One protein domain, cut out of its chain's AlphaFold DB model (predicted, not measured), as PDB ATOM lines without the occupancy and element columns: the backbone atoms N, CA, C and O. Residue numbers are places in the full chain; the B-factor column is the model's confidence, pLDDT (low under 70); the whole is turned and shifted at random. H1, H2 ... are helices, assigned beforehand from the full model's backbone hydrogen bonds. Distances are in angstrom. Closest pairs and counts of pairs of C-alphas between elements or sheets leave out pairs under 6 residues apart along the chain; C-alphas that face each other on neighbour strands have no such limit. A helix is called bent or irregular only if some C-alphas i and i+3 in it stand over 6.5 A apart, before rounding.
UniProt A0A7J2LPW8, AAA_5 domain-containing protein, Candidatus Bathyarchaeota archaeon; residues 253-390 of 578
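AT A GLANCE: This is residues 253 to 390 of the 578 residues of the protein "AAA_5 domain-containing protein" of Candidatus Bathyarchaeota archaeon (UniProt A0A7J2LPW8). Three helices, H1, H2 and H3, pack on one another with their centres in a triangle, and the longest helix, H5, crosses H1 and H3 while staying apart from H2. A long winding stretch with no named element, residues 271 to 310, lies beyond the last residues of H1, and the parallel pairing of residues 253 to 254 with residues 332 to 333 ties the first printed residues to the link between H2 and H3. The printed part has 138 residues with five named helices, in the order H1, H2, H3, H4, H5, and no named strand; its class is all helix. It is compact, with a radius of gyration of the C-alphas of 15.3 A, and its C-alphas span 48 by 36 by 25 A along their three main axes.

IN THESE COORDINATES: The printed part begins at Asp 253, whose C-alpha is at (139.737, 142.823, 191.870). H1 takes residues 256 to 270 and measures 21.5 A from first to last C-alpha; C-alpha 256 is at (140.625, 140.455, 182.930). H2 takes residues 311 to 327 and measures 24.5 A. H3, residues 335 to 349, measures 20.9 A and is irregular, with C-alphas 345 and 348 standing 7.2 A apart. H4 is short, residues 354 to 358, with 6.0 A from first to last C-alpha. H5, residues 364 to 390, measures 34.7 A; it is irregular, with C-alphas 381 and 384 standing 7.4 A apart, and has a kink of 55 degrees near residue 384. C-alpha 390, where H5 ends, is at (148.015, 137.439, 176.213).

HOW THE PARTS SIT: H1 and H2 form a helical hairpin, running opposite ways at a shallow tilt of 34.7 degrees, only just short of steep. H1 touches H2 with residues 262 to 266 alone, and the closest C-alphas are those of Ile 262 and Gly 314, 6.2 A apart. H1 touches H3 with residues 257 to 262 alone, the C-alphas of Ala 258 and Val 335 being the closest at 4.1 A; the two run the same way at a shallow tilt of 25 degrees. H2 and H3 touch and run opposite ways at a steep tilt of 45 degrees, with the C-alphas of Ser 321 and Val 338 closest at 5.4 A. H5 touches H1 at a steep tilt of 57 degrees, opposite ways, with the C-alphas of Ile 265 and Ala 375 closest at 6.1 A. H5 touches H3 with residues 364 to 376 alone, opposite ways at a steep tilt of 48 degrees; their closest C-alphas, of Pro 343 and Arg 369, are 5.2 A apart. The helix packing is part aligned, part crossed: of the 5 pairs that touch among H1, H2, H3 and H5, 2 are at a shallow tilt, H1 with H2 and H1 with H3, and the others are at a steep tilt. H4 and H5 only just touch, with 3 pairs of C-alphas within 8 A, the closest being those of Leu 357 and Ala 367 at 6.2 A. H4 is apart from H1, H2 and H3, and H2 is apart from H5. In H1, H2 and H4 every O i to N i+4 pair is within hydrogen-bond range; in H3 it is 7 of 11, and in H5 21 of 23.

THE WHOLE: The two C-alphas farthest apart are those of Gly 292 and Gly 329, at 49.1 A. The first and last printed C-alphas, of Asp 253 and Met 390, are 18.5 A apart. The printed part has no cut. The link from H1 to H2 is long, with 40 residues; that from H2 to H3 is short, and those from H3 to H4 and from H4 to H5 are tight. The mean pLDDT of the printed part is 91.8, and the model's confidence is low, under 70, at residues 281 to 282.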
ATOM      1  N   ASP A 253     138.915 143.182 193.022       89.31
ATOM      2  CA  ASP A 253     139.737 142.823 191.870       89.31
ATOM      3  C   ASP A 253     139.106 143.262 190.551       89.31
ATOM      4  O   ASP A 253     137.901 143.459 190.441       89.31
ATOM      5  N   LEU A 254     139.938 143.484 189.536       92.12
ATOM      6  CA  LEU A 254     139.463 143.780 188.185       92.12
ATOM      7  C   LEU A 254     139.346 142.472 187.414       92.12
ATOM      8  O   LEU A 254     140.336 141.740 187.336       92.12
ATOM      9  N   ASP A 255     138.209 142.248 186.755       92.50
ATOM     10  CA  ASP A 255     138.130 141.194 185.749       92.50
ATOM     11  C   ASP A 255     139.166 141.449 184.649       92.50
ATOM     12  O   ASP A 255     139.524 142.596 184.343       92.50
ATOM     13  N   VAL A 256     139.640 140.371 184.020       90.38
ATOM     14  CA  VAL A 256     140.625 140.455 182.930       90.38
ATOM     15  C   VAL A 256     140.118 141.384 181.827       90.38
ATOM     16  O   VAL A 256     140.831 142.303 181.424       90.38
ATOM     17  N   GLU A 257     138.864 141.217 181.409       94.62
ATOM     18  CA  GLU A 257     138.229 142.065 180.399       94.62
ATOM     19  C   GLU A 257     138.090 143.518 180.853       94.62
ATOM     20  O   GLU A 257     138.358 144.424 180.071       94.62
ATOM     21  N   ALA A 258     137.738 143.775 182.117       96.69
ATOM     22  CA  ALA A 258     137.658 145.137 182.641       96.69
ATOM     23  C   ALA A 258     139.029 145.827 182.598       96.69
ATOM     24  O   ALA A 258     139.139 146.979 182.174       96.69
ATOM     25  N   LYS A 259     140.097 145.114 182.972       95.00
ATOM     26  CA  LYS A 259     141.473 145.611 182.872       95.00
ATOM     27  C   LYS A 259     141.866 145.902 181.420       95.00
ATOM     28  O   LYS A 259     142.451 146.955 181.159       95.00
ATOM     29  N   LEU A 260     141.556 144.993 180.494       95.50
ATOM     30  CA  LEU A 260     141.828 145.181 179.067       95.50
ATOM     31  C   LEU A 260     141.032 146.362 178.502       95.50
ATOM     32  O   LEU A 260     141.601 147.186 177.794       95.50
ATOM     33  N   PHE A 261     139.760 146.504 178.874       97.88
ATOM     34  CA  PHE A 261     138.903 147.583 178.399       97.88
ATOM     35  C   PHE A 261     139.367 148.956 178.889       97.88
ATOM     36  O   PHE A 261     139.411 149.899 178.104       97.88
ATOM     37  N   ILE A 262     139.805 149.075 180.149       97.94
ATOM     38  CA  ILE A 262     140.426 150.313 180.652       97.94
ATOM     39  C   ILE A 262     141.655 150.676 179.806       97.94
ATOM     40  O   ILE A 262     141.813 151.834 179.416       97.94
ATOM     41  N   GLY A 263     142.507 149.693 179.495       95.56
ATOM     42  CA  GLY A 263     143.658 149.885 178.609       95.56
ATOM     43  C   GLY A 263     143.247 150.313 177.197       95.56
ATOM     44  O   GLY A 263     143.816 151.265 176.660       95.56
ATOM     45  N   ALA A 264     142.226 149.665 176.634       95.69
ATOM     46  CA  ALA A 264     141.682 149.972 175.317       95.69
ATOM     47  C   ALA A 264     141.126 151.399 175.252       95.69
ATOM     48  O   ALA A 264     141.481 152.125 174.335       95.69
ATOM     49  N   ILE A 265     140.351 151.852 176.246       96.69
ATOM     50  CA  ILE A 265     139.861 153.238 176.314       96.69
ATOM     51  C   ILE A 265     141.030 154.227 176.295       96.69
ATOM     52  O   ILE A 265     141.057 155.135 175.465       96.69
ATOM     53  N   VAL A 266     142.010 154.060 177.193       95.06
ATOM     54  CA  VAL A 266     143.148 154.990 177.269       95.06
ATOM     55  C   VAL A 266     143.911 155.019 175.945       95.06
ATOM     56  O   VAL A 266     144.309 156.091 175.494       95.06
ATOM     57  N   ARG A 267     144.086 153.868 175.287       93.50
ATOM     58  CA  ARG A 267     144.781 153.807 173.999       93.50
ATOM     59  C   ARG A 267     143.951 154.323 172.835       93.50
ATOM     60  O   ARG A 267     144.506 155.062 172.038       93.50
ATOM     61  N   GLU A 268     142.653 154.062 172.744       93.19
ATOM     62  CA  GLU A 268     141.822 154.594 171.653       93.19
ATOM     63  C   GLU A 268     141.775 156.122 171.639       93.19
ATOM     64  O   GLU A 268     141.749 156.743 170.576       93.19
ATOM     65  N   PHE A 269     141.805 156.732 172.822       93.50
ATOM     66  CA  PHE A 269     141.768 158.182 172.960       93.50
ATOM     67  C   PHE A 269     143.126 158.847 172.679       93.50
ATOM     68  O   PHE A 269     143.168 160.032 172.341       93.50
ATOM     69  N   SER A 270     144.227 158.094 172.765       91.12
ATOM     70  CA  SER A 270     145.593 158.628 172.654       91.12
ATOM     71  C   SER A 270     146.348 158.158 171.404       91.12
ATOM     72  O   SER A 270     147.257 158.846 170.947       91.12
ATOM     73  N   ALA A 271     145.984 157.019 170.813       91.12
ATOM     74  CA  ALA A 271     146.705 156.416 169.696       91.12
ATOM     75  C   ALA A 271     146.620 157.256 168.414       91.12
ATOM     76  O   ALA A 271     145.579 157.811 168.053       91.12
ATOM     77  N   CYS A 272     147.739 157.313 167.698       91.00
ATOM     78  CA  CYS A 272     147.861 157.889 166.368       91.00
ATOM     79  C   CYS A 272     149.067 157.246 165.675       91.00
ATOM     80  O   CYS A 272     150.130 157.134 166.277       91.00
ATOM     81  N   ILE A 273     148.918 156.840 164.411       92.19
ATOM     82  CA  ILE A 273     150.018 156.222 163.645       92.19
ATOM     83  C   ILE A 273     151.056 157.252 163.165       92.19
ATOM     84  O   ILE A 273     152.156 156.888 162.775       92.19
ATOM     85  N   ARG A 274     150.699 158.544 163.145       89.81
ATOM     86  CA  ARG A 274     151.510 159.612 162.531       89.81
ATOM     87  C   ARG A 274     152.301 160.453 163.525       89.81
ATOM     88  O   ARG A 274     153.261 161.097 163.126       89.81
ATOM     89  N   THR A 275     151.875 160.514 164.783       88.06
ATOM     90  CA  THR A 275     152.537 161.323 165.812       88.06
ATOM     91  C   THR A 275     152.168 160.836 167.209       88.06
ATOM     92  O   THR A 275     151.183 160.120 167.384       88.06
ATOM     93  N   LEU A 276     152.924 161.282 168.205       86.31
ATOM     94  CA  LEU A 276     152.628 161.092 169.619       86.31
ATOM     95  C   LEU A 276     151.799 162.278 170.115       86.31
ATOM     96  O   LEU A 276     152.302 163.396 170.239       86.31
ATOM     97  N   LYS A 277     150.513 162.045 170.397       83.50
ATOM     98  CA  LYS A 277     149.597 163.102 170.857       83.50
ATOM     99  C   LYS A 277     150.007 163.687 172.209       83.50
ATOM    100  O   LYS A 277     149.635 164.809 172.537       83.50
ATOM    101  N   GLU A 278     150.777 162.934 172.986       79.00
ATOM    102  CA  GLU A 278     151.285 163.305 174.303       79.00
ATOM    103  C   GLU A 278     152.288 164.463 174.249       79.00
ATOM    104  O   GLU A 278     152.442 165.171 175.240       79.00
ATOM    105  N   LEU A 279     152.943 164.682 173.103       80.31
ATOM    106  CA  LEU A 279     153.944 165.737 172.928       80.31
ATOM    107  C   LEU A 279     153.339 167.108 172.592       80.31
ATOM    108  O   LEU A 279     154.076 168.074 172.435       80.31
ATOM    109  N   GLY A 280     152.017 167.209 172.437       70.50
ATOM    110  CA  GLY A 280     151.335 168.465 172.103       70.50
ATOM    111  C   GLY A 280     151.485 168.914 170.644       70.50
ATOM    112  O   GLY A 280     150.613 169.626 170.160       70.50
ATOM    113  N   THR A 281     152.478 168.408 169.903       68.38
ATOM    114  CA  THR A 281     152.708 168.675 168.463       68.38
ATOM    115  C   THR A 281     151.522 168.319 167.564       68.38
ATOM    116  O   THR A 281     151.425 168.791 166.435       68.38
ATOM    117  N   PHE A 282     150.587 167.493 168.045       67.56
ATOM    118  CA  PHE A 282     149.329 167.236 167.342       67.56
ATOM    119  C   PHE A 282     148.478 168.504 167.182       67.56
ATOM    120  O   PHE A 282     147.760 168.609 166.192       67.56
ATOM    121  N   LEU A 283     148.539 169.452 168.125       72.12
ATOM    122  CA  LEU A 283     147.726 170.673 168.093       72.12
ATOM    123  C   LEU A 283     148.075 171.561 166.894       72.12
ATOM    124  O   LEU A 283     147.167 172.118 166.284       72.12
ATOM    125  N   ASP A 284     149.348 171.598 166.496       74.25
ATOM    126  CA  ASP A 284     149.837 172.437 165.394       74.25
ATOM    127  C   ASP A 284     149.358 171.957 164.012       74.25
ATOM    128  O   ASP A 284     149.250 172.738 163.071       74.25
ATOM    129  N   PHE A 285     149.043 170.664 163.879       75.62
ATOM    130  CA  PHE A 285     148.667 170.033 162.604       75.62
ATOM    131  C   PHE A 285     147.315 169.320 162.659       75.62
ATOM    132  O   PHE A 285     146.991 168.534 161.766       75.62
ATOM    133  N   ALA A 286     146.520 169.564 163.701       72.38
ATOM    134  CA  ALA A 286     145.310 168.799 163.991       72.38
ATOM    135  C   ALA A 286     144.312 168.756 162.818       72.38
ATOM    136  O   ALA A 286     143.611 167.760 162.638       72.38
ATOM    137  N   GLU A 287     144.270 169.812 162.003       72.12
ATOM    138  CA  GLU A 287     143.361 169.937 160.860       72.12
ATOM    139  C   GLU A 287     143.807 169.135 159.627       72.12
ATOM    140  O   GLU A 287     142.974 168.671 158.847       72.12
ATOM    141  N   SER A 288     145.114 168.932 159.441       82.94
ATOM    142  CA  SER A 288     145.681 168.321 158.230       82.94
ATOM    143  C   SER A 288     146.231 166.915 158.461       82.94
ATOM    144  O   SER A 288     146.243 166.101 157.535       82.94
ATOM    145  N   ILE A 289     146.619 166.577 159.694       85.19
ATOM    146  CA  ILE A 289     147.302 165.321 160.027       85.19
ATOM    147  C   ILE A 289     146.466 164.073 159.729       85.19
ATOM    148  O   ILE A 289     147.024 163.002 159.508       85.19
ATOM    149  N   CYS A 290     145.138 164.181 159.670       88.50
ATOM    150  CA  CYS A 290     144.261 163.067 159.302       88.50
ATOM    151  C   CYS A 290     144.097 162.891 157.778       88.50
ATOM    152  O   CYS A 290     143.656 161.828 157.333       88.50
ATOM    153  N   LYS A 291     144.459 163.885 156.955       89.62
ATOM    154  CA  LYS A 291     144.287 163.830 155.494       89.62
ATOM    155  C   LYS A 291     145.171 162.736 154.885       89.62
ATOM    156  O   LYS A 291     146.378 162.692 155.119       89.62
ATOM    157  N   GLY A 292     144.563 161.821 154.129       89.69
ATOM    158  CA  GLY A 292     145.252 160.664 153.539       89.69
ATOM    159  C   GLY A 292     145.750 159.629 154.556       89.69
ATOM    160  O   GLY A 292     146.571 158.788 154.208       89.69
ATOM    161  N   CYS A 293     145.332 159.706 155.826       92.12
ATOM    162  CA  CYS A 293     145.658 158.678 156.813       92.12
ATOM    163  C   CYS A 293     144.766 157.457 156.594       92.12
ATOM    164  O   CYS A 293     143.545 157.591 156.566       92.12
ATOM    165  N   HIS A 294     145.370 156.271 156.496       91.81
ATOM    166  CA  HIS A 294     144.642 155.017 156.296       91.81
ATOM    167  C   HIS A 294     143.629 154.730 157.421       91.81
ATOM    168  O   HIS A 294     142.512 154.302 157.161       91.81
ATOM    169  N   PHE A 295     143.980 155.068 158.665       91.88
ATOM    170  CA  PHE A 295     143.125 154.865 159.842       91.88
ATOM    171  C   PHE A 295     142.117 156.001 160.083       91.88
ATOM    172  O   PHE A 295     141.446 156.017 161.112       91.88
ATOM    173  N   ASN A 296     142.004 156.980 159.178       91.38
ATOM    174  CA  ASN A 296     141.013 158.051 159.289       91.38
ATOM    175  C   ASN A 296     139.623 157.555 158.857       91.38
ATOM    176  O   ASN A 296     139.111 157.934 157.805       91.38
ATOM    177  N   THR A 297     139.023 156.690 159.671       89.25
ATOM    178  CA  THR A 297     137.699 156.107 159.430       89.25
ATOM    179  C   THR A 297     136.625 156.793 160.274       89.25
ATOM    180  O   THR A 297     136.913 157.520 161.231       89.25
ATOM    181  N   GLU A 298     135.353 156.553 159.954       85.44
ATOM    182  CA  GLU A 298     134.245 157.083 160.753       85.44
ATOM    183  C   GLU A 298     134.250 156.548 162.194       85.44
ATOM    184  O   GLU A 298     133.954 157.303 163.119       85.44
ATOM    185  N   ASN A 299     134.678 155.303 162.410       84.75
ATOM    186  CA  ASN A 299     134.727 154.674 163.735       84.75
ATOM    187  C   ASN A 299     136.023 154.960 164.510       84.75
ATOM    188  O   ASN A 299     136.119 154.634 165.692       84.75
ATOM    189  N   ALA A 300     137.022 155.588 163.883       90.56
ATOM    190  CA  ALA A 300     138.271 155.917 164.555       90.56
ATOM    191  C   ALA A 300     138.041 156.996 165.620       90.56
ATOM    192  O   ALA A 300     137.600 158.097 165.310       90.56
ATOM    193  N   ILE A 301     138.356 156.725 166.883       93.56
ATOM    194  CA  ILE A 301     138.265 157.746 167.940       93.56
ATOM    195  C   ILE A 301     139.361 158.807 167.774       93.56
ATOM    196  O   ILE A 301     139.142 159.991 168.032       93.56
ATOM    197  N   CYS A 302     140.527 158.411 167.258       90.50
ATOM    198  CA  CYS A 302     141.693 159.278 167.153       90.50
ATOM    199  C   CYS A 302     141.458 160.554 166.319       90.50
ATOM    200  O   CYS A 302     142.082 161.569 166.618       90.50
ATOM    201  N   ASN A 303     140.556 160.552 165.330       88.94
ATOM    202  CA  ASN A 303     140.249 161.735 164.509       88.94
ATOM    203  C   ASN A 303     139.215 162.691 165.146       88.94
ATOM    204  O   ASN A 303     138.937 163.756 164.596       88.94
ATOM    205  N   LYS A 304     138.649 162.332 166.305       91.75
ATOM    206  CA  LYS A 304     137.647 163.128 167.040       91.75
ATOM    207  C   LYS A 304     138.232 163.851 168.251       91.75
ATOM    208  O   LYS A 304     137.523 164.621 168.891       91.75
ATOM    209  N   ILE A 305     139.500 163.597 168.575       88.94
ATOM    210  CA  ILE A 305     140.135 164.021 169.827       88.94
ATOM    211  C   ILE A 305     141.469 164.712 169.552       88.94
ATOM    212  O   ILE A 305     142.338 164.148 168.883       88.94
ATOM    213  N   HIS A 306     141.654 165.889 170.150       84.25
ATOM    214  CA  HIS A 306     142.888 166.670 170.081       84.25
ATOM    215  C   HIS A 306     143.859 166.374 171.222       84.25
ATOM    216  O   HIS A 306     145.062 166.316 170.992       84.25
ATOM    217  N   THR A 307     143.353 166.148 172.437       81.94
ATOM    218  CA  THR A 307     144.192 165.858 173.608       81.94
ATOM    219  C   THR A 307     144.053 164.403 174.052       81.94
ATOM    220  O   THR A 307     142.922 163.952 174.248       81.94
ATOM    221  N   PRO A 308     145.162 163.678 174.264       86.19
ATOM    222  CA  PRO A 308     145.121 162.289 174.708       86.19
ATOM    223  C   PRO A 308     144.585 162.168 176.139       86.19
ATOM    224  O   PRO A 308     144.641 163.117 176.925       86.19
ATOM    225  N   LEU A 309     144.120 160.971 176.500       91.19
ATOM    226  CA  LEU A 309     143.827 160.655 177.895       91.19
ATOM    227  C   LEU A 309     145.118 160.395 178.670       91.19
ATOM    228  O   LEU A 309     145.996 159.657 178.219       91.19
ATOM    229  N   SER A 310     145.208 160.964 179.871       89.19
ATOM    230  CA  SER A 310     146.343 160.739 180.761       89.19
ATOM    231  C   SER A 310     146.239 159.395 181.493       89.19
ATOM    232  O   SER A 310     145.170 158.794 181.634       89.19
ATOM    233  N   VAL A 311     147.351 158.958 182.090       90.44
ATOM    234  CA  VAL A 311     147.371 157.797 182.999       90.44
ATOM    235  C   VAL A 311     146.443 158.002 184.210       90.44
ATOM    236  O   VAL A 311     145.967 157.027 184.800       90.44
ATOM    237  N   ARG A 312     146.138 159.255 184.592       92.56
ATOM    238  CA  ARG A 312     145.197 159.549 185.685       92.56
ATOM    239  C   ARG A 312     143.777 159.126 185.327       92.56
ATOM    240  O   ARG A 312     143.087 158.633 186.215       92.56
ATOM    241  N   ALA A 313     143.378 159.227 184.057       95.38
ATOM    242  CA  ALA A 313     142.077 158.749 183.598       95.38
ATOM    243  C   ALA A 313     141.955 157.229 183.783       95.38
ATOM    244  O   ALA A 313     140.990 156.759 184.380       95.38
ATOM    245  N   GLY A 314     142.985 156.466 183.393       97.06
ATOM    246  CA  GLY A 314     143.043 155.019 183.630       97.06
ATOM    247  C   GLY A 314     142.972 154.655 185.119       97.06
ATOM    248  O   GLY A 314     142.210 153.776 185.517       97.06
ATOM    249  N   LYS A 315     143.706 155.377 185.977       96.94
ATOM    250  CA  LYS A 315     143.643 155.183 187.438       96.94
ATOM    251  C   LYS A 315     142.271 155.539 188.021       96.94
ATOM    252  O   LYS A 315     141.817 154.855 188.935       96.94
ATOM    253  N   ALA A 316     141.620 156.586 187.517       97.75
ATOM    254  CA  ALA A 316     140.273 156.963 187.929       97.75
ATOM    255  C   ALA A 316     139.254 155.890 187.516       97.75
ATOM    256  O   ALA A 316     138.505 155.431 188.374       97.75
ATOM    257  N   LEU A 317     139.301 155.402 186.269       98.50
ATOM    258  CA  LEU A 317     138.469 154.285 185.803       98.50
ATOM    259  C   LEU A 317     138.570 153.088 186.751       98.50
ATOM    260  O   LEU A 317     137.544 152.596 187.210       98.50
ATOM    261  N   VAL A 318     139.785 152.678 187.133       98.50
ATOM    262  CA  VAL A 318     139.980 151.600 188.117       98.50
ATOM    263  C   VAL A 318     139.325 151.937 189.459       98.50
ATOM    264  O   VAL A 318     138.538 151.149 189.975       98.50
ATOM    265  N   ARG A 319     139.645 153.100 190.035       98.06
ATOM    266  CA  ARG A 319     139.207 153.485 191.385       98.06
ATOM    267  C   ARG A 319     137.683 153.561 191.512       98.06
ATOM    268  O   ARG A 319     137.127 152.973 192.435       98.06
ATOM    269  N   TYR A 320     137.014 154.237 190.582       98.62
ATOM    270  CA  TYR A 320     135.559 154.413 190.622       98.62
ATOM    271  C   TYR A 320     134.799 153.149 190.214       98.62
ATOM    272  O   TYR A 320     133.740 152.876 190.775       98.62
ATOM    273  N   SER A 321     135.352 152.329 189.312       98.69
ATOM    274  CA  SER A 321     134.738 151.038 188.970       98.69
ATOM    275  C   SER A 321     134.806 150.054 190.142       98.69
ATOM    276  O   SER A 321     133.832 149.349 190.405       98.69
ATOM    277  N   LYS A 322     135.914 150.049 190.898       98.62
ATOM    278  CA  LYS A 322     136.024 149.299 192.159       98.62
ATOM    279  C   LYS A 322     135.031 149.795 193.207       98.62
ATOM    280  O   LYS A 322     134.368 148.977 193.832       98.62
ATOM    281  N   ALA A 323     134.883 151.113 193.365       98.56
ATOM    282  CA  ALA A 323     133.920 151.688 194.306       98.56
ATOM    283  C   ALA A 323     132.478 151.283 193.976       98.56
ATOM    284  O   ALA A 323     131.744 150.855 194.865       98.56
ATOM    285  N   LEU A 324     132.088 151.356 192.698       98.62
ATOM    286  CA  LEU A 324     130.752 150.953 192.262       98.62
ATOM    287  C   LEU A 324     130.533 149.443 192.414       98.62
ATOM    288  O   LEU A 324     129.477 149.026 192.877       98.62
ATOM    289  N   SER A 325     131.534 148.626 192.091       98.25
ATOM    290  CA  SER A 325     131.454 147.168 192.259       98.25
ATOM    291  C   SER A 325     131.330 146.780 193.734       98.25
ATOM    292  O   SER A 325     130.452 145.996 194.082       98.25
ATOM    293  N   TRP A 326     132.110 147.415 194.618       97.94
ATOM    294  CA  TRP A 326     131.985 147.239 196.067       97.94
ATOM    295  C   TRP A 326     130.601 147.653 196.576       97.94
ATOM    296  O   TRP A 326     129.998 146.919 197.355       97.94
ATOM    297  N   LEU A 327     130.073 148.798 196.120       98.06
ATOM    298  CA  LEU A 327     128.744 149.290 196.500       98.06
ATOM    299  C   LEU A 327     127.622 148.343 196.041       98.06
ATOM    300  O   LEU A 327     126.632 148.168 196.748       98.06
ATOM    301  N   LEU A 328     127.794 147.705 194.883       96.25
ATOM    302  CA  LEU A 328     126.877 146.699 194.340       96.25
ATOM    303  C   LEU A 328     127.076 145.298 194.945       96.25
ATOM    304  O   LEU A 328     126.307 144.394 194.629       96.25
ATOM    305  N   GLY A 329     128.071 145.112 195.819       94.44
ATOM    306  CA  GLY A 329     128.373 143.825 196.449       94.44
ATOM    307  C   GLY A 329     128.973 142.789 195.501       94.44
ATOM    308  O   GLY A 329     128.761 141.597 195.699       94.44
ATOM    309  N   LEU A 330     129.686 143.237 194.465       93.19
ATOM    310  CA  LEU A 330     130.411 142.373 193.536       93.19
ATOM    311  C   LEU A 330     131.816 142.076 194.072       93.19
ATOM    312  O   LEU A 330     132.482 142.971 194.598       93.19
ATOM    313  N   ASP A 331     132.276 140.840 193.883       86.25
ATOM    314  CA  ASP A 331     133.625 140.411 194.276       86.25
ATOM    315  C   ASP A 331     134.707 140.945 193.321       86.25
ATOM    316  O   ASP A 331     135.843 141.198 193.728       86.25
ATOM    317  N   THR A 332     134.339 141.171 192.058       93.38
ATOM    318  CA  THR A 332     135.210 141.716 191.016       93.38
ATOM    319  C   THR A 332     134.533 142.858 190.256       93.38
ATOM    320  O   THR A 332     133.328 143.096 190.371       93.38
ATOM    321  N   VAL A 333     135.326 143.608 189.493       97.19
ATOM    322  CA  VAL A 333     134.858 144.676 188.609       97.19
ATOM    323  C   VAL A 333     134.607 144.111 187.210       97.19
ATOM    324  O   VAL A 333     135.582 143.880 186.489       97.19
ATOM    325  N   PRO A 334     133.343 143.989 186.773       96.25
ATOM    326  CA  PRO A 334     133.020 143.584 185.413       96.25
ATOM    327  C   PRO A 334     133.171 144.739 184.422       96.25
ATOM    328  O   PRO A 334     133.037 145.920 184.761       96.25
ATOM    329  N   VAL A 335     133.368 144.399 183.147       96.56
ATOM    330  CA  VAL A 335     133.562 145.374 182.059       96.56
ATOM    331  C   VAL A 335     132.415 146.392 181.955       96.56
ATOM    332  O   VAL A 335     132.648 147.582 181.738       96.56
ATOM    333  N   ASN A 336     131.174 145.962 182.206       96.88
ATOM    334  CA  ASN A 336     129.997 146.832 182.134       96.88
ATOM    335  C   ASN A 336     129.954 147.891 183.246       96.88
ATOM    336  O   ASN A 336     129.324 148.932 183.063       96.88
ATOM    337  N   VAL A 337     130.618 147.655 184.384       98.44
ATOM    338  CA  VAL A 337     130.769 148.679 185.431       98.44
ATOM    339  C   VAL A 337     131.723 149.767 184.952       98.44
ATOM    340  O   VAL A 337     131.393 150.945 185.072       98.44
ATOM    341  N   VAL A 338     132.850 149.386 184.337       98.56
ATOM    342  CA  VAL A 338     133.791 150.337 183.720       98.56
ATOM    343  C   VAL A 338     133.080 151.174 182.658       98.56
ATOM    344  O   VAL A 338     133.170 152.400 182.680       98.56
ATOM    345  N   TYR A 339     132.332 150.520 181.766       98.25
ATOM    346  CA  TYR A 339     131.544 151.182 180.726       98.25
ATOM    347  C   TYR A 339     130.556 152.207 181.302       98.25
ATOM    348  O   TYR A 339     130.480 153.327 180.803       98.25
ATOM    349  N   ALA A 340     129.848 151.869 182.386       97.88
ATOM    350  CA  ALA A 340     128.857 152.757 182.993       97.88
ATOM    351  C   ALA A 340     129.468 154.027 183.614       97.88
ATOM    352  O   ALA A 340     128.868 155.099 183.527       97.88
ATOM    353  N   VAL A 341     130.651 153.934 184.235       98.19
ATOM    354  CA  VAL A 341     131.299 155.093 184.887       98.19
ATOM    355  C   VAL A 341     132.188 155.906 183.943       98.19
ATOM    356  O   VAL A 341     132.452 157.079 184.212       98.19
ATOM    357  N   ALA A 342     132.647 155.314 182.836       98.44
ATOM    358  CA  ALA A 342     133.615 155.922 181.927       98.44
ATOM    359  C   ALA A 342     133.215 157.311 181.388       98.44
ATOM    360  O   ALA A 342     134.071 158.201 181.432       98.44
ATOM    361  N   PRO A 343     131.958 157.569 180.957       97.94
ATOM    362  CA  PRO A 343     131.563 158.888 180.464       97.94
ATOM    363  C   PRO A 343     131.849 160.002 181.473       97.94
ATOM    364  O   PRO A 343     132.465 160.999 181.108       97.94
ATOM    365  N   TYR A 344     131.511 159.787 182.749       97.88
ATOM    366  CA  TYR A 344     131.678 160.744 183.855       97.88
ATOM    367  C   TYR A 344     133.137 160.957 184.278       97.88
ATOM    368  O   TYR A 344     133.464 161.930 184.951       97.88
ATOM    369  N   ILE A 345     134.034 160.052 183.898       98.12
ATOM    370  CA  ILE A 345     135.465 160.146 184.212       98.12
ATOM    371  C   ILE A 345     136.231 160.844 183.084       98.12
ATOM    372  O   ILE A 345     137.284 161.427 183.338       98.12
ATOM    373  N   ILE A 346     135.729 160.777 181.850       97.38
ATOM    374  CA  ILE A 346     136.485 161.125 180.640       97.38
ATOM    375  C   ILE A 346     136.067 162.472 180.058       97.38
ATOM    376  O   ILE A 346     136.923 163.181 179.531       97.38
ATOM    377  N   TRP A 347     134.789 162.852 180.143       95.88
ATOM    378  CA  TRP A 347     134.270 163.986 179.371       95.88
ATOM    379  C   TRP A 347     134.945 165.328 179.671       95.88
ATOM    380  O   TRP A 347     135.118 166.155 178.774       95.88
ATOM    381  N   HIS A 348     135.370 165.537 180.916       94.06
ATOM    382  CA  HIS A 348     136.072 166.739 181.360       94.06
ATOM    383  C   HIS A 348     137.584 166.695 181.097       94.06
ATOM    384  O   HIS A 348     138.260 167.694 181.311       94.06
ATOM    385  N   ARG A 349     138.122 165.561 180.626       92.94
ATOM    386  CA  ARG A 349     139.560 165.330 180.397       92.94
ATOM    387  C   ARG A 349     139.975 165.390 178.931       92.94
ATOM    388  O   ARG A 349     141.139 165.145 178.625       92.94
ATOM    389  N   VAL A 350     139.046 165.665 178.018       90.44
ATOM    390  CA  VAL A 350     139.307 165.606 176.575       90.44
ATOM    391  C   VAL A 350     138.859 166.872 175.858       90.44
ATOM    392  O   VAL A 350     137.788 167.423 176.122       90.44
ATOM    393  N   HIS A 351     139.674 167.296 174.897       88.56
ATOM    394  CA  HIS A 351     139.296 168.248 173.865       88.56
ATOM    395  C   HIS A 351     138.906 167.505 172.596       88.56
ATOM    396  O   HIS A 351     139.703 166.751 172.031       88.56
ATOM    397  N   LEU A 352     137.671 167.729 172.164       90.44
ATOM    398  CA  LEU A 352     137.100 167.144 170.959       90.44
ATOM    399  C   LEU A 352     137.265 168.085 169.770       90.44
ATOM    400  O   LEU A 352     137.346 169.299 169.954       90.44
ATOM    401  N   SER A 353     137.267 167.530 168.560       89.12
ATOM    402  CA  SER A 353     137.239 168.347 167.349       89.12
ATOM    403  C   SER A 353     135.896 169.040 167.171       89.12
ATOM    404  O   SER A 353     134.844 168.439 167.400       89.12
ATOM    405  N   SER A 354     135.925 170.303 166.734       88.88
ATOM    406  CA  SER A 354     134.718 171.124 166.557       88.88
ATOM    407  C   SER A 354     133.705 170.437 165.642       88.88
ATOM    408  O   SER A 354     132.553 170.268 166.026       88.88
ATOM    409  N   LYS A 355     134.168 169.883 164.512       89.31
ATOM    410  CA  LYS A 355     133.340 169.112 163.570       89.31
ATOM    411  C   LYS A 355     132.632 167.918 164.216       89.31
ATOM    412  O   LYS A 355     131.516 167.572 163.835       89.31
ATOM    413  N   PHE A 356     133.288 167.224 165.148       92.38
ATOM    414  CA  PHE A 356     132.650 166.117 165.857       92.38
ATOM    415  C   PHE A 356     131.659 166.633 166.900       92.38
ATOM    416  O   PHE A 356     130.550 166.118 166.994       92.38
ATOM    417  N   LEU A 357     132.040 167.670 167.644       92.81
ATOM    418  CA  LEU A 357     131.227 168.261 168.702       92.81
ATOM    419  C   LEU A 357     129.941 168.925 168.173       92.81
ATOM    420  O   LEU A 357     128.909 168.880 168.842       92.81
ATOM    421  N   GLU A 358     129.973 169.486 166.962       94.06
ATOM    422  CA  GLU A 358     128.806 170.045 166.264       94.06
ATOM    423  C   GLU A 358     127.681 169.019 166.082       94.06
ATOM    424  O   GLU A 358     126.513 169.368 166.240       94.06
ATOM    425  N   LYS A 359     128.014 167.736 165.866       94.62
ATOM    426  CA  LYS A 359     127.024 166.643 165.779       94.62
ATOM    427  C   LYS A 359     126.214 166.456 167.067       94.62
ATOM    428  O   LYS A 359     125.161 165.832 167.038       94.62
ATOM    429  N   PHE A 360     126.716 166.981 168.183       95.50
ATOM    430  CA  PHE A 360     126.092 166.929 169.504       95.50
ATOM    431  C   PHE A 360     125.695 168.323 170.000       95.50
ATOM    432  O   PHE A 360     125.514 168.518 171.199       95.50
ATOM    433  N   HIS A 361     125.590 169.311 169.104       94.62
ATOM    434  CA  HIS A 361     125.190 170.684 169.435       94.62
ATOM    435  C   HIS A 361     126.049 171.330 170.537       94.62
ATOM    436  O   HIS A 361     125.545 172.070 171.380       94.62
ATOM    437  N   GLY A 362     127.349 171.018 170.587       89.56
ATOM    438  CA  GLY A 362     128.227 171.529 171.645       89.56
ATOM    439  C   GLY A 362     128.223 170.703 172.937       89.56
ATOM    440  O   GLY A 362     129.038 170.968 173.824       89.56
ATOM    441  N   ASN A 363     127.361 169.687 173.071       92.06
ATOM    442  CA  ASN A 363     127.289 168.855 174.269       92.06
ATOM    443  C   ASN A 363     128.469 167.873 174.335       92.06
ATOM    444  O   ASN A 363     128.443 166.771 173.784       92.06
ATOM    445  N   ARG A 364     129.514 168.287 175.056       93.06
ATOM    446  CA  ARG A 364     130.736 167.497 175.237       93.06
ATOM    447  C   ARG A 364     130.481 166.161 175.934       93.06
ATOM    448  O   ARG A 364     131.117 165.177 175.571       93.06
ATOM    449  N   PHE A 365     129.586 166.119 176.921       94.81
ATOM    450  CA  PHE A 365     129.304 164.890 177.662       94.81
ATOM    451  C   PHE A 365     128.698 163.819 176.750       94.81
ATOM    452  O   PHE A 365     129.221 162.710 176.687       94.81
ATOM    453  N   GLU A 366     127.668 164.172 175.977       96.06
ATOM    454  CA  GLU A 366     127.028 163.238 175.040       96.06
ATOM    455  C   GLU A 366     127.964 162.825 173.898       96.06
ATOM    456  O   GLU A 366     128.023 161.649 173.531       96.06
ATOM    457  N   ALA A 367     128.784 163.753 173.395       96.38
ATOM    458  CA  ALA A 367     129.805 163.433 172.401       96.38
ATOM    459  C   ALA A 367     130.805 162.388 172.928       96.38
ATOM    460  O   ALA A 367     131.114 161.412 172.245       96.38
ATOM    461  N   VAL A 368     131.287 162.552 174.164       96.81
ATOM    462  CA  VAL A 368     132.198 161.587 174.796       96.81
ATOM    463  C   VAL A 368     131.504 160.271 175.106       96.81
ATOM    464  O   VAL A 368     132.095 159.220 174.879       96.81
ATOM    465  N   ARG A 369     130.251 160.290 175.559       97.00
ATOM    466  CA  ARG A 369     129.462 159.072 175.765       97.00
ATOM    467  C   ARG A 369     129.387 158.231 174.485       97.00
ATOM    468  O   ARG A 369     129.692 157.044 174.525       97.00
ATOM    469  N   SER A 370     129.117 158.864 173.342       97.50
ATOM    470  CA  SER A 370     129.121 158.200 172.031       97.50
ATOM    471  C   SER A 370     130.503 157.644 171.633       97.50
ATOM    472  O   SER A 370     130.609 156.574 171.019       97.50
ATOM    473  N   LEU A 371     131.591 158.323 172.015       97.31
ATOM    474  CA  LEU A 371     132.949 157.793 171.846       97.31
ATOM    475  C   LEU A 371     133.199 156.561 172.720       97.31
ATOM    476  O   LEU A 371     133.818 155.614 172.246       97.31
ATOM    477  N   ILE A 372     132.699 156.531 173.957       97.94
ATOM    478  CA  ILE A 372     132.797 155.351 174.828       97.94
ATOM    479  C   ILE A 372     132.001 154.172 174.263       97.94
ATOM    480  O   ILE A 372     132.506 153.052 174.283       97.94
ATOM    481  N   ASP A 373     130.824 154.403 173.677       97.62
ATOM    482  CA  ASP A 373     130.069 153.355 172.970       97.62
ATOM    483  C   ASP A 373     130.865 152.776 171.796       97.62
ATOM    484  O   ASP A 373     130.873 151.568 171.546       97.62
ATOM    485  N   THR A 374     131.573 153.642 171.075       96.94
ATOM    486  CA  THR A 374     132.458 153.240 169.980       96.94
ATOM    487  C   THR A 374     133.657 152.450 170.501       96.94
ATOM    488  O   THR A 374     133.912 151.360 169.993       96.94
ATOM    489  N   ALA A 375     134.314 152.917 171.567       97.00
ATOM    490  CA  ALA A 375     135.428 152.220 172.205       97.00
ATOM    491  C   ALA A 375     135.013 150.844 172.736       97.00
ATOM    492  O   ALA A 375     135.759 149.878 172.609       97.00
ATOM    493  N   PHE A 376     133.811 150.728 173.304       97.38
ATOM    494  CA  PHE A 376     133.286 149.457 173.789       97.38
ATOM    495  C   PHE A 376     133.039 148.472 172.643       97.38
ATOM    496  O   PHE A 376     133.509 147.342 172.703       97.38
ATOM    497  N   ARG A 377     132.382 148.898 171.555       96.69
ATOM    498  CA  ARG A 377     132.193 148.045 170.363       96.69
ATOM    499  C   ARG A 377     133.521 147.591 169.767       96.69
ATOM    500  O   ARG A 377     133.702 146.409 169.489       96.69
ATOM    501  N   ASN A 378     134.456 148.522 169.615       94.94
ATOM    502  CA  ASN A 378     135.787 148.225 169.116       94.94
ATOM    503  C   ASN A 378     136.535 147.248 170.043       94.94
ATOM    504  O   ASN A 378     137.177 146.315 169.571       94.94
ATOM    505  N   PHE A 379     136.424 147.429 171.362       96.31
ATOM    506  CA  PHE A 379     136.988 146.523 172.358       96.31
ATOM    507  C   PHE A 379     136.431 145.104 172.228       96.31
ATOM    508  O   PHE A 379     137.222 144.168 172.154       96.31
ATOM    509  N   ILE A 380     135.107 144.946 172.131       95.31
ATOM    510  CA  ILE A 380     134.470 143.635 171.939       95.31
ATOM    511  C   ILE A 380     134.991 142.958 170.666       95.31
ATOM    512  O   ILE A 380     135.362 141.789 170.708       95.31
ATOM    513  N   ASN A 381     135.115 143.699 169.562       93.31
ATOM    514  CA  ASN A 381     135.662 143.162 168.312       93.31
ATOM    515  C   ASN A 381     137.139 142.743 168.430       93.31
ATOM    516  O   ASN A 381     137.575 141.828 167.736       93.31
ATOM    517  N   ARG A 382     137.912 143.391 169.311       93.06
ATOM    518  CA  ARG A 382     139.326 143.070 169.568       93.06
ATOM    519  C   ARG A 382     139.546 142.000 170.633       93.06
ATOM    520  O   ARG A 382     140.689 141.581 170.799       93.06
ATOM    521  N   LEU A 383     138.514 141.558 171.357       92.12
ATOM    522  CA  LEU A 383     138.669 140.579 172.439       92.12
ATOM    523  C   LEU A 383     139.458 139.327 172.015       92.12
ATOM    524  O   LEU A 383     140.427 139.018 172.709       92.12
ATOM    525  N   PRO A 384     139.153 138.661 170.879       90.00
ATOM    526  CA  PRO A 384     139.920 137.491 170.444       90.00
ATOM    527  C   PRO A 384     141.413 137.800 170.282       90.00
ATOM    528  O   PRO A 384     142.265 137.065 170.773       90.00
ATOM    529  N   VAL A 385     141.731 138.953 169.687       89.75
ATOM    530  CA  VAL A 385     143.110 139.405 169.469       89.75
ATOM    531  C   VAL A 385     143.826 139.683 170.793       89.75
ATOM    532  O   VAL A 385     144.999 139.342 170.944       89.75
ATOM    533  N   TYR A 386     143.140 140.276 171.775       91.06
ATOM    534  CA  TYR A 386     143.715 140.480 173.105       91.06
ATOM    535  C   TYR A 386     144.019 139.159 173.813       91.06
ATOM    536  O   TYR A 386     145.085 139.046 174.418       91.06
ATOM    537  N   TYR A 387     143.120 138.173 173.737       87.75
ATOM    538  CA  TYR A 387     143.348 136.861 174.344       87.75
ATOM    539  C   TYR A 387     144.550 136.159 173.725       87.75
ATOM    540  O   TYR A 387     145.451 135.743 174.453       87.75
ATOM    541  N   GLU A 388     144.631 136.110 172.399       84.62
ATOM    542  CA  GLU A 388     145.769 135.483 171.732       84.62
ATOM    543  C   GLU A 388     147.090 136.208 172.023       84.62
ATOM    544  O   GLU A 388     148.108 135.580 172.331       84.62
ATOM    545  N   PHE A 389     147.077 137.542 172.051       87.44
ATOM    546  CA  PHE A 389     148.245 138.316 172.463       87.44
ATOM    547  C   PHE A 389     148.661 138.016 173.914       87.44
ATOM    548  O   PHE A 389     149.850 137.901 174.209       87.44
ATOM    549  N   MET A 390     147.711 137.837 174.835       86.38
ATOM    550  CA  MET A 390     148.015 137.439 176.213       86.38
ATOM    551  C   MET A 390     148.623 136.034 176.300       86.38
ATOM    552  O   MET A 390     149.529 135.820 177.111       86.38
TER     553      MET A 390